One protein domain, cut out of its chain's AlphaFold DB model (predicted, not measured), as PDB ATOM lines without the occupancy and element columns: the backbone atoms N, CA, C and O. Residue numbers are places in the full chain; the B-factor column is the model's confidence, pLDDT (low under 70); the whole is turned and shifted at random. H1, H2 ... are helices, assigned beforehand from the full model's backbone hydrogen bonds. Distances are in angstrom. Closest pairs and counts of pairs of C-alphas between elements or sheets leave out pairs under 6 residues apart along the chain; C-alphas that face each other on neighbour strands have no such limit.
ATOM      1  N   VAL A  69     224.858 190.649 207.938       94.38
ATOM      2  CA  VAL A  69     224.457 189.548 208.819       94.38
ATOM      3  C   VAL A  69     225.696 188.748 209.204       94.38
ATOM      4  O   VAL A  69     226.356 188.171 208.342       94.38
ATOM      5  N   SER A  70     225.977 188.691 210.504       94.06
ATOM      6  CA  SER A  70     227.005 187.835 211.098       94.06
ATOM      7  C   SER A  70     226.349 186.558 211.646       94.06
ATOM      8  O   SER A  70     225.527 186.649 212.566       94.06
ATOM      9  N   PRO A  71     226.651 185.363 211.100       89.94
ATOM     10  CA  PRO A  71     226.199 184.085 211.650       89.94
ATOM     11  C   PRO A  71     227.033 183.668 212.880       89.94
ATOM     12  O   PRO A  71     227.555 182.553 212.939       89.94
ATOM     13  N   ALA A  72     227.143 184.567 213.860       87.00
ATOM     14  CA  ALA A  72     227.965 184.384 215.048       87.00
ATOM     15  C   ALA A  72     227.477 183.248 215.959       87.00
ATOM     16  O   ALA A  72     226.321 182.815 215.947       87.00
ATOM     17  N   ASN A  73     228.374 182.802 216.837       93.00
ATOM     18  CA  ASN A  73     228.016 181.946 217.965       93.00
ATOM     19  C   ASN A  73     227.222 182.720 219.042       93.00
ATOM     20  O   ASN A  73     227.193 183.951 219.066       93.00
ATOM     21  N   SER A  74     226.636 181.993 219.999       95.44
ATOM     22  CA  SER A  74     225.811 182.559 221.080       95.44
ATOM     23  C   SER A  74     226.503 183.598 221.974       95.44
ATOM     24  O   SER A  74     225.813 184.312 222.698       95.44
ATOM     25  N   TYR A  75     227.831 183.709 221.942       95.81
ATOM     26  CA  TYR A  75     228.590 184.703 222.707       95.81
ATOM     27  C   TYR A  75     228.964 185.942 221.884       95.81
ATOM     28  O   TYR A  75     229.729 186.777 222.368       95.81
ATOM     29  N   GLY A  76     228.473 186.063 220.645       94.75
ATOM     30  CA  GLY A  76     228.704 187.233 219.790       94.75
ATOM     31  C   GLY A  76     230.175 187.479 219.479       94.75
ATOM     32  O   GLY A  76     230.602 188.626 219.410       94.75
ATOM     33  N   ARG A  77     230.966 186.409 219.364       95.38
ATOM     34  CA  ARG A  77     232.380 186.497 219.001       95.38
ATOM     35  C   ARG A  77     232.527 186.382 217.488       95.38
ATOM     36  O   ARG A  77     232.108 185.367 216.932       95.38
ATOM     37  N   LEU A  78     233.086 187.417 216.860       95.25
ATOM     38  CA  LEU A  78     233.179 187.549 215.407       95.25
ATOM     39  C   LEU A  78     234.587 187.183 214.905       95.25
ATOM     40  O   LEU A  78     235.334 188.044 214.448       95.25
ATOM     41  N   ASP A  79     234.984 185.918 215.045       92.00
ATOM     42  CA  ASP A  79     236.372 185.496 214.792       92.00
ATOM     43  C   ASP A  79     236.539 184.218 213.955       92.00
ATOM     44  O   ASP A  79     237.646 183.698 213.810       92.00
ATOM     45  N   GLY A  80     235.450 183.698 213.384       90.19
ATOM     46  CA  GLY A  80     235.463 182.486 212.568       90.19
ATOM     47  C   GLY A  80     234.903 182.715 211.169       90.19
ATOM     48  O   GLY A  80     233.904 183.403 211.004       90.19
ATOM     49  N   ALA A  81     235.503 182.082 210.158       90.50
ATOM     50  CA  ALA A  81     234.993 182.035 208.784       90.50
ATOM     51  C   ALA A  81     234.495 183.402 208.256       90.50
ATOM     52  O   ALA A  81     235.298 184.309 208.056       90.50
ATOM     53  N   PHE A  82     233.189 183.558 208.010       92.12
ATOM     54  CA  PHE A  82     232.638 184.815 207.500       92.12
ATOM     55  C   PHE A  82     232.656 185.940 208.544       92.12
ATOM     56  O   PHE A  82     232.831 187.096 208.174       92.12
ATOM     57  N   ASP A  83     232.572 185.619 209.836       94.94
ATOM     58  CA  ASP A  83     232.696 186.621 210.894       94.94
ATOM     59  C   ASP A  83     234.115 187.203 210.973       94.94
ATOM     60  O   ASP A  83     234.268 188.405 211.163       94.94
ATOM     61  N   ASP A  84     235.155 186.390 210.739       94.19
ATOM     62  CA  ASP A  84     236.534 186.895 210.605       94.19
ATOM     63  C   ASP A  84     236.654 187.857 209.414       94.19
ATOM     64  O   ASP A  84     237.309 188.894 209.520       94.19
ATOM     65  N   ALA A  85     235.981 187.560 208.297       94.50
ATOM     66  CA  ALA A  85     235.958 188.454 207.144       94.50
ATOM     67  C   ALA A  85     235.276 189.794 207.472       94.50
ATOM     68  O   ALA A  85     235.787 190.835 207.063       94.50
ATOM     69  N   ILE A  86     234.173 189.783 208.232       94.38
ATOM     70  CA  ILE A  86     233.501 190.997 208.729       94.38
ATOM     71  C   ILE A  86     234.459 191.795 209.621       94.38
ATOM     72  O   ILE A  86     234.692 192.976 209.362       94.38
ATOM     73  N   SER A  87     235.077 191.157 210.618       94.62
ATOM     74  CA  SER A  87     236.017 191.826 211.525       94.62
ATOM     75  C   SER A  87     237.199 192.439 210.769       94.62
ATOM     76  O   SER A  87     237.540 193.592 210.996       94.62
ATOM     77  N   ARG A  88     237.784 191.738 209.792       93.25
ATOM     78  CA  ARG A  88     238.871 192.291 208.962       93.25
ATOM     79  C   ARG A  88     238.439 193.428 208.044       93.25
ATOM     80  O   ARG A  88     239.270 194.268 207.718       93.25
ATOM     81  N   ALA A  89     237.199 193.403 207.563       91.69
ATOM     82  CA  ALA A  89     236.699 194.402 206.626       91.69
ATOM     83  C   ALA A  89     236.353 195.722 207.318       91.69
ATOM     84  O   ALA A  89     236.481 196.772 206.696       91.69
ATOM     85  N   PHE A  90     235.907 195.664 208.574       90.88
ATOM     86  CA  PHE A  90     235.314 196.823 209.230       90.88
ATOM     87  C   PHE A  90     236.016 197.261 210.510       90.88
ATOM     88  O   PHE A  90     235.920 198.435 210.847       90.88
ATOM     89  N   CYS A  91     236.711 196.379 211.232       92.31
ATOM     90  CA  CYS A  91     237.426 196.800 212.433       92.31
ATOM     91  C   CYS A  91     238.677 197.627 212.082       92.31
ATOM     92  O   CYS A  91     239.313 197.381 211.050       92.31
ATOM     93  N   PRO A  92     239.092 198.554 212.964       91.31
ATOM     94  CA  PRO A  92     240.384 199.215 212.851       91.31
ATOM     95  C   PRO A  92     241.532 198.201 212.784       91.31
ATOM     96  O   PRO A  92     241.491 197.138 213.409       91.31
ATOM     97  N   ALA A  93     242.588 198.540 212.042       88.25
ATOM     98  CA  ALA A  93     243.711 197.632 211.799       88.25
ATOM     99  C   ALA A  93     244.451 197.201 213.083       88.25
ATOM    100  O   ALA A  93     245.069 196.136 213.109       88.25
ATOM    101  N   ASP A  94     244.402 198.018 214.134       92.00
ATOM    102  CA  ASP A  94     244.992 197.771 215.449       92.00
ATOM    103  C   ASP A  94     243.992 197.224 216.484       92.00
ATOM    104  O   ASP A  94     244.387 196.938 217.615       92.00
ATOM    105  N   ASP A  95     242.727 197.017 216.102       93.81
ATOM    106  CA  ASP A  95     241.658 196.615 217.013       93.81
ATOM    107  C   ASP A  95     240.653 195.641 216.377       93.81
ATOM    108  O   ASP A  95     239.468 195.922 216.207       93.81
ATOM    109  N   TYR A  96     241.137 194.439 216.062       94.69
ATOM    110  CA  TYR A  96     240.344 193.357 215.470       94.69
ATOM    111  C   TYR A  96     239.058 193.018 216.249       94.69
ATOM    112  O   TYR A  96     238.041 192.670 215.653       94.69
ATOM    113  N   ASP A  97     239.080 193.140 217.579       95.81
ATOM    114  CA  ASP A  97     237.965 192.746 218.446       95.81
ATOM    115  C   ASP A  97     236.918 193.858 218.646       95.81
ATOM    116  O   ASP A  97     235.987 193.676 219.437       95.81
ATOM    117  N   ALA A  98     237.032 195.001 217.959       95.06
ATOM    118  CA  ALA A  98     236.138 196.145 218.149       95.06
ATOM    119  C   ALA A  98     234.652 195.779 217.962       95.06
ATOM    120  O   ALA A  98     233.833 196.023 218.855       95.06
ATOM    121  N   LEU A  99     234.309 195.095 216.864       95.19
ATOM    122  CA  LEU A  99     232.941 194.625 216.619       95.19
ATOM    123  C   LEU A  99     232.501 193.524 217.593       95.19
ATOM    124  O   LEU A  99     231.358 193.537 218.049       95.19
ATOM    125  N   THR A 100     233.400 192.610 217.977       96.25
ATOM    126  CA  THR A 100     233.111 191.589 218.999       96.25
ATOM    127  C   THR A 100     232.705 192.243 220.318       96.25
ATOM    128  O   THR A 100     231.696 191.867 220.912       96.25
ATOM    129  N   ARG A 101     233.442 193.261 220.778       96.31
ATOM    130  CA  ARG A 101     233.119 193.953 222.034       96.31
ATOM    131  C   ARG A 101     231.800 194.713 221.946       96.31
ATOM    132  O   ARG A 101     231.027 194.688 222.905       96.31
ATOM    133  N   ALA A 102     231.516 195.341 220.808       95.50
ATOM    134  CA  ALA A 102     230.244 196.018 220.573       95.50
ATOM    135  C   ALA A 102     229.056 195.047 220.613       95.50
ATOM    136  O   ALA A 102     228.085 195.282 221.336       95.50
ATOM    137  N   ALA A 103     229.171 193.910 219.922       96.19
ATOM    138  CA  ALA A 103     228.164 192.857 219.950       96.19
ATOM    139  C   ALA A 103     227.976 192.303 221.371       96.19
ATOM    140  O   ALA A 103     226.856 192.244 221.879       96.19
ATOM    141  N   GLN A 104     229.068 191.963 222.057       97.06
ATOM    142  CA  GLN A 104     229.033 191.406 223.409       97.06
ATOM    143  C   GLN A 104     228.425 192.352 224.442       97.06
ATOM    144  O   GLN A 104     227.715 191.888 225.334       97.06
ATOM    145  N   LYS A 105     228.648 193.665 224.315       96.88
ATOM    146  CA  LYS A 105     228.005 194.669 225.169       96.88
ATOM    147  C   LYS A 105     226.480 194.564 225.082       96.88
ATOM    148  O   LYS A 105     225.816 194.416 226.105       96.88
ATOM    149  N   ILE A 106     225.935 194.549 223.868       96.38
ATOM    150  CA  ILE A 106     224.484 194.469 223.642       96.38
ATOM    151  C   ILE A 106     223.940 193.103 224.065       96.38
ATOM    152  O   ILE A 106     222.902 193.016 224.725       96.38
ATOM    153  N   LEU A 107     224.659 192.019 223.764       96.69
ATOM    154  CA  LEU A 107     224.271 190.685 224.220       96.69
ATOM    155  C   LEU A 107     224.263 190.568 225.744       96.69
ATOM    156  O   LEU A 107     223.432 189.856 226.308       96.69
ATOM    157  N   TYR A 108     225.160 191.262 226.437       97.56
ATOM    158  CA  TYR A 108     225.147 191.309 227.891       97.56
ATOM    159  C   TYR A 108     223.927 192.051 228.440       97.56
ATOM    160  O   TYR A 108     223.296 191.588 229.396       97.56
ATOM    161  N   GLU A 109     223.560 193.170 227.823       97.06
ATOM    162  CA  GLU A 109     222.395 193.960 228.217       97.06
ATOM    163  C   GLU A 109     221.084 193.191 228.017       97.06
ATOM    164  O   GLU A 109     220.259 193.137 228.932       97.06
ATOM    165  N   LEU A 110     220.923 192.542 226.861       96.00
ATOM    166  CA  LEU A 110     219.688 191.848 226.484       96.00
ATOM    167  C   LEU A 110     219.598 190.425 227.046       96.00
ATOM    168  O   LEU A 110     218.536 189.994 227.491       96.00
ATOM    169  N   TRP A 111     220.714 189.696 227.041       94.81
ATOM    170  CA  TRP A 111     220.736 188.246 227.246       94.81
ATOM    171  C   TRP A 111     221.714 187.790 228.329       94.81
ATOM    172  O   TRP A 111     221.975 186.596 228.469       94.81
ATOM    173  N   ARG A 112     222.297 188.727 229.091       95.88
ATOM    174  CA  ARG A 112     223.339 188.436 230.096       95.88
ATOM    175  C   ARG A 112     224.542 187.682 229.517       95.88
ATOM    176  O   ARG A 112     225.213 186.943 230.228       95.88
ATOM    177  N   GLY A 113     224.831 187.927 228.238       94.19
ATOM    178  CA  GLY A 113     226.038 187.473 227.546       94.19
ATOM    179  C   GLY A 113     225.859 186.186 226.748       94.19
ATOM    180  O   GLY A 113     226.829 185.712 226.168       94.19
ATOM    181  N   PHE A 114     224.646 185.627 226.698       96.50
ATOM    182  CA  PHE A 114     224.354 184.410 225.943       96.50
ATOM    183  C   PHE A 114     223.092 184.573 225.090       96.50
ATOM    184  O   PHE A 114     221.977 184.471 225.596       96.50
ATOM    185  N   ALA A 115     223.261 184.791 223.788       95.00
ATOM    186  CA  ALA A 115     222.158 184.838 222.836       95.00
ATOM    187  C   ALA A 115     221.585 183.426 222.598       95.00
ATOM    188  O   ALA A 115     222.329 182.526 222.178       95.00
ATOM    189  N   PRO A 116     220.276 183.202 222.808       93.94
ATOM    190  CA  PRO A 116     219.649 181.930 222.473       93.94
ATOM    191  C   PRO A 116     219.825 181.605 220.980       93.94
ATOM    192  O   PRO A 116     219.577 182.478 220.142       93.94
ATOM    193  N   PRO A 117     220.219 180.373 220.610       93.69
ATOM    194  CA  PRO A 117     220.287 179.967 219.208       93.69
ATOM    195  C   PRO A 117     218.962 180.211 218.474       93.69
ATOM    196  O   PRO A 117     217.888 179.937 219.010       93.69
ATOM    197  N   GLY A 118     219.039 180.733 217.248       89.50
ATOM    198  CA  GLY A 118     217.867 181.104 216.446       89.50
ATOM    199  C   GLY A 118     217.284 182.488 216.761       89.50
ATOM    200  O   GLY A 118     216.346 182.911 216.088       89.50
ATOM    201  N   SER A 119     217.834 183.211 217.741       92.75
ATOM    202  CA  SER A 119     217.572 184.644 217.905       92.75
ATOM    203  C   SER A 119     218.435 185.481 216.955       92.75
ATOM    204  O   SER A 119     219.466 185.021 216.465       92.75
ATOM    205  N   PHE A 120     218.022 186.727 216.720       93.88
ATOM    206  CA  PHE A 120     218.858 187.750 216.098       93.88
ATOM    207  C   PHE A 120     218.939 188.958 217.034       93.88
ATOM    208  O   PHE A 120     217.984 189.264 217.749       93.88
ATOM    209  N   THR A 121     220.083 189.638 217.047       93.94
ATOM    210  CA  THR A 121     220.279 190.878 217.804       93.94
ATOM    211  C   THR A 121     220.828 191.931 216.858       93.94
ATOM    212  O   THR A 121     221.817 191.685 216.174       93.94
ATOM    213  N   LEU A 122     220.175 193.093 216.808       95.31
ATOM    214  CA  LEU A 122     220.669 194.226 216.038       95.31
ATOM    215  C   LEU A 122     221.771 194.928 216.837       95.31
ATOM    216  O   LEU A 122     221.543 195.341 217.974       95.31
ATOM    217  N   VAL A 123     222.947 195.052 216.231       93.94
ATOM    218  CA  VAL A 123     224.119 195.709 216.812       93.94
ATOM    219  C   VAL A 123     224.432 196.924 215.942       93.94
ATOM    220  O   VAL A 123     224.798 196.733 214.781       93.94
ATOM    221  N   PRO A 124     224.244 198.159 216.443       92.19
ATOM    222  CA  PRO A 124     224.721 199.351 215.759       92.19
ATOM    223  C   PRO A 124     226.232 199.279 215.562       92.19
ATOM    224  O   PRO A 124     226.943 198.709 216.398       92.19
ATOM    225  N   PHE A 125     226.714 199.870 214.474       89.38
ATOM    226  CA  PHE A 125     228.147 200.040 214.309       89.38
ATOM    227  C   PHE A 125     228.691 200.932 215.439       89.38
ATOM    228  O   PHE A 125     228.006 201.867 215.856       89.38
ATOM    229  N   PRO A 126     229.869 200.625 216.002       86.62
ATOM    230  CA  PRO A 126     230.478 201.481 217.014       86.62
ATOM    231  C   PRO A 126     230.880 202.812 216.382       86.62
ATOM    232  O   PRO A 126     231.510 202.805 215.325       86.62
ATOM    233  N   GLU A 127     230.565 203.929 217.042       82.25
ATOM    234  CA  GLU A 127     230.899 205.282 216.565       82.25
ATOM    235  C   GLU A 127     232.400 205.417 216.266       82.25
ATOM    236  O   GLU A 127     232.798 206.063 215.304       82.25
ATOM    237  N   GLU A 128     233.249 204.728 217.035       72.94
ATOM    238  CA  GLU A 128     234.704 204.737 216.860       72.94
ATOM    239  C   GLU A 128     235.171 204.105 215.536       72.94
ATOM    240  O   GLU A 128     236.323 204.280 215.141       72.94
ATOM    241  N   ILE A 129     234.291 203.361 214.861       73.75
ATOM    242  CA  ILE A 129     234.537 202.692 213.579       73.75
ATOM    243  C   ILE A 129     233.892 203.459 212.408       73.75
ATOM    244  O   ILE A 129     234.328 203.312 211.264       73.75
ATOM    245  N   GLU A 130     232.887 204.300 212.668       62.62
ATOM    246  CA  GLU A 130     232.145 205.029 211.628       62.62
ATOM    247  C   GLU A 130     233.003 206.077 210.892       62.62
ATOM    248  O   GLU A 130     232.769 206.332 209.713       62.62
ATOM    249  N   ASP A 131     234.038 206.619 211.544       51.28
ATOM    250  CA  ASP A 131     234.898 207.683 210.993       51.28
ATOM    251  C   ASP A 131     236.152 207.179 210.244       51.28
ATOM    252  O   ASP A 131     236.932 207.983 209.725       51.28
ATOM    253  N   VAL A 132     236.391 205.862 210.197       50.06
ATOM    254  CA  VAL A 132     237.669 205.289 209.714       50.06
ATOM    255  C   VAL A 132     237.595 204.677 208.307       50.06
ATOM    256  O   VAL A 132     238.642 204.321 207.764       50.06
ATOM    257  N   ASN A 133     236.399 204.578 207.708       43.00
ATOM    258  CA  ASN A 133     236.149 203.864 206.443       43.00
ATOM    259  C   ASN A 133     235.485 204.720 205.353       43.00
ATOM    260  O   ASN A 133     234.428 205.331 205.618       43.00
TER     261      ASN A 133
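Overview. This is residues 69 to 133 of the 133 residues of an uncharacterized protein of Aspergillus thermomutatus (UniProt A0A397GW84). Two helices, H1 and the longer H2, make a V with its corner where H1 ends and H2 begins; the opening stretch, residues 69 to 80, loops in the mouth of the V. After H2, residues 112 to 126 fold back past it to a very short helix, H3, near the corner. The printed part has 65 residues with three named helices, in the order H1, H2, H3, and no named strand; the class is all helix, though helices hold 28 of the 65 residues. It is compact, with a radius of gyration of the C-alphas of 11.4 A, and spans 31 by 24 by 17 A.

Arrangement. H1, residues 81 to 90, and H2, residues 98 to 111, are close but not clearly touching; their closest C-alphas, those of Ser 87 and Leu 99, are 6.6 A apart. They run opposite ways at a steep tilt of 67 degrees. H3, residues 127 to 130, is close to but not clearly touching H1, with the closest C-alphas, those of Phe 90 and Ile 129, 7.3 A apart. H2 and H3 are only just apart, at 8.1 A. In H1 and H2 every O i to N i+4 pair is within hydrogen-bond range; H3 is too short for such a pair, and its one O i to N i+3 pair is within range.

Along the chain. H1 begins with C-alpha 81 at (234.993, 182.035, 208.784) and measures 14.8 A from first to last C-alpha. H2 measures 19.6 A and ends with C-alpha 111 at (220.736, 188.246, 227.246). H3 measures 5.1 A, ending with C-alpha 130 at (232.145, 205.029, 211.628).

Size, cuts and confidence. The two farthest C-alphas, those of Pro 117 and Asp 131, are 32.4 A apart. The printed part has no cut and ends at residue 133, the chain's last. The link from H1 to H2 is short, and that from H2 to H3 is long, with 15 residues. Mean pLDDT of the printed part is 90.4; residues 130 to 133 are under 70.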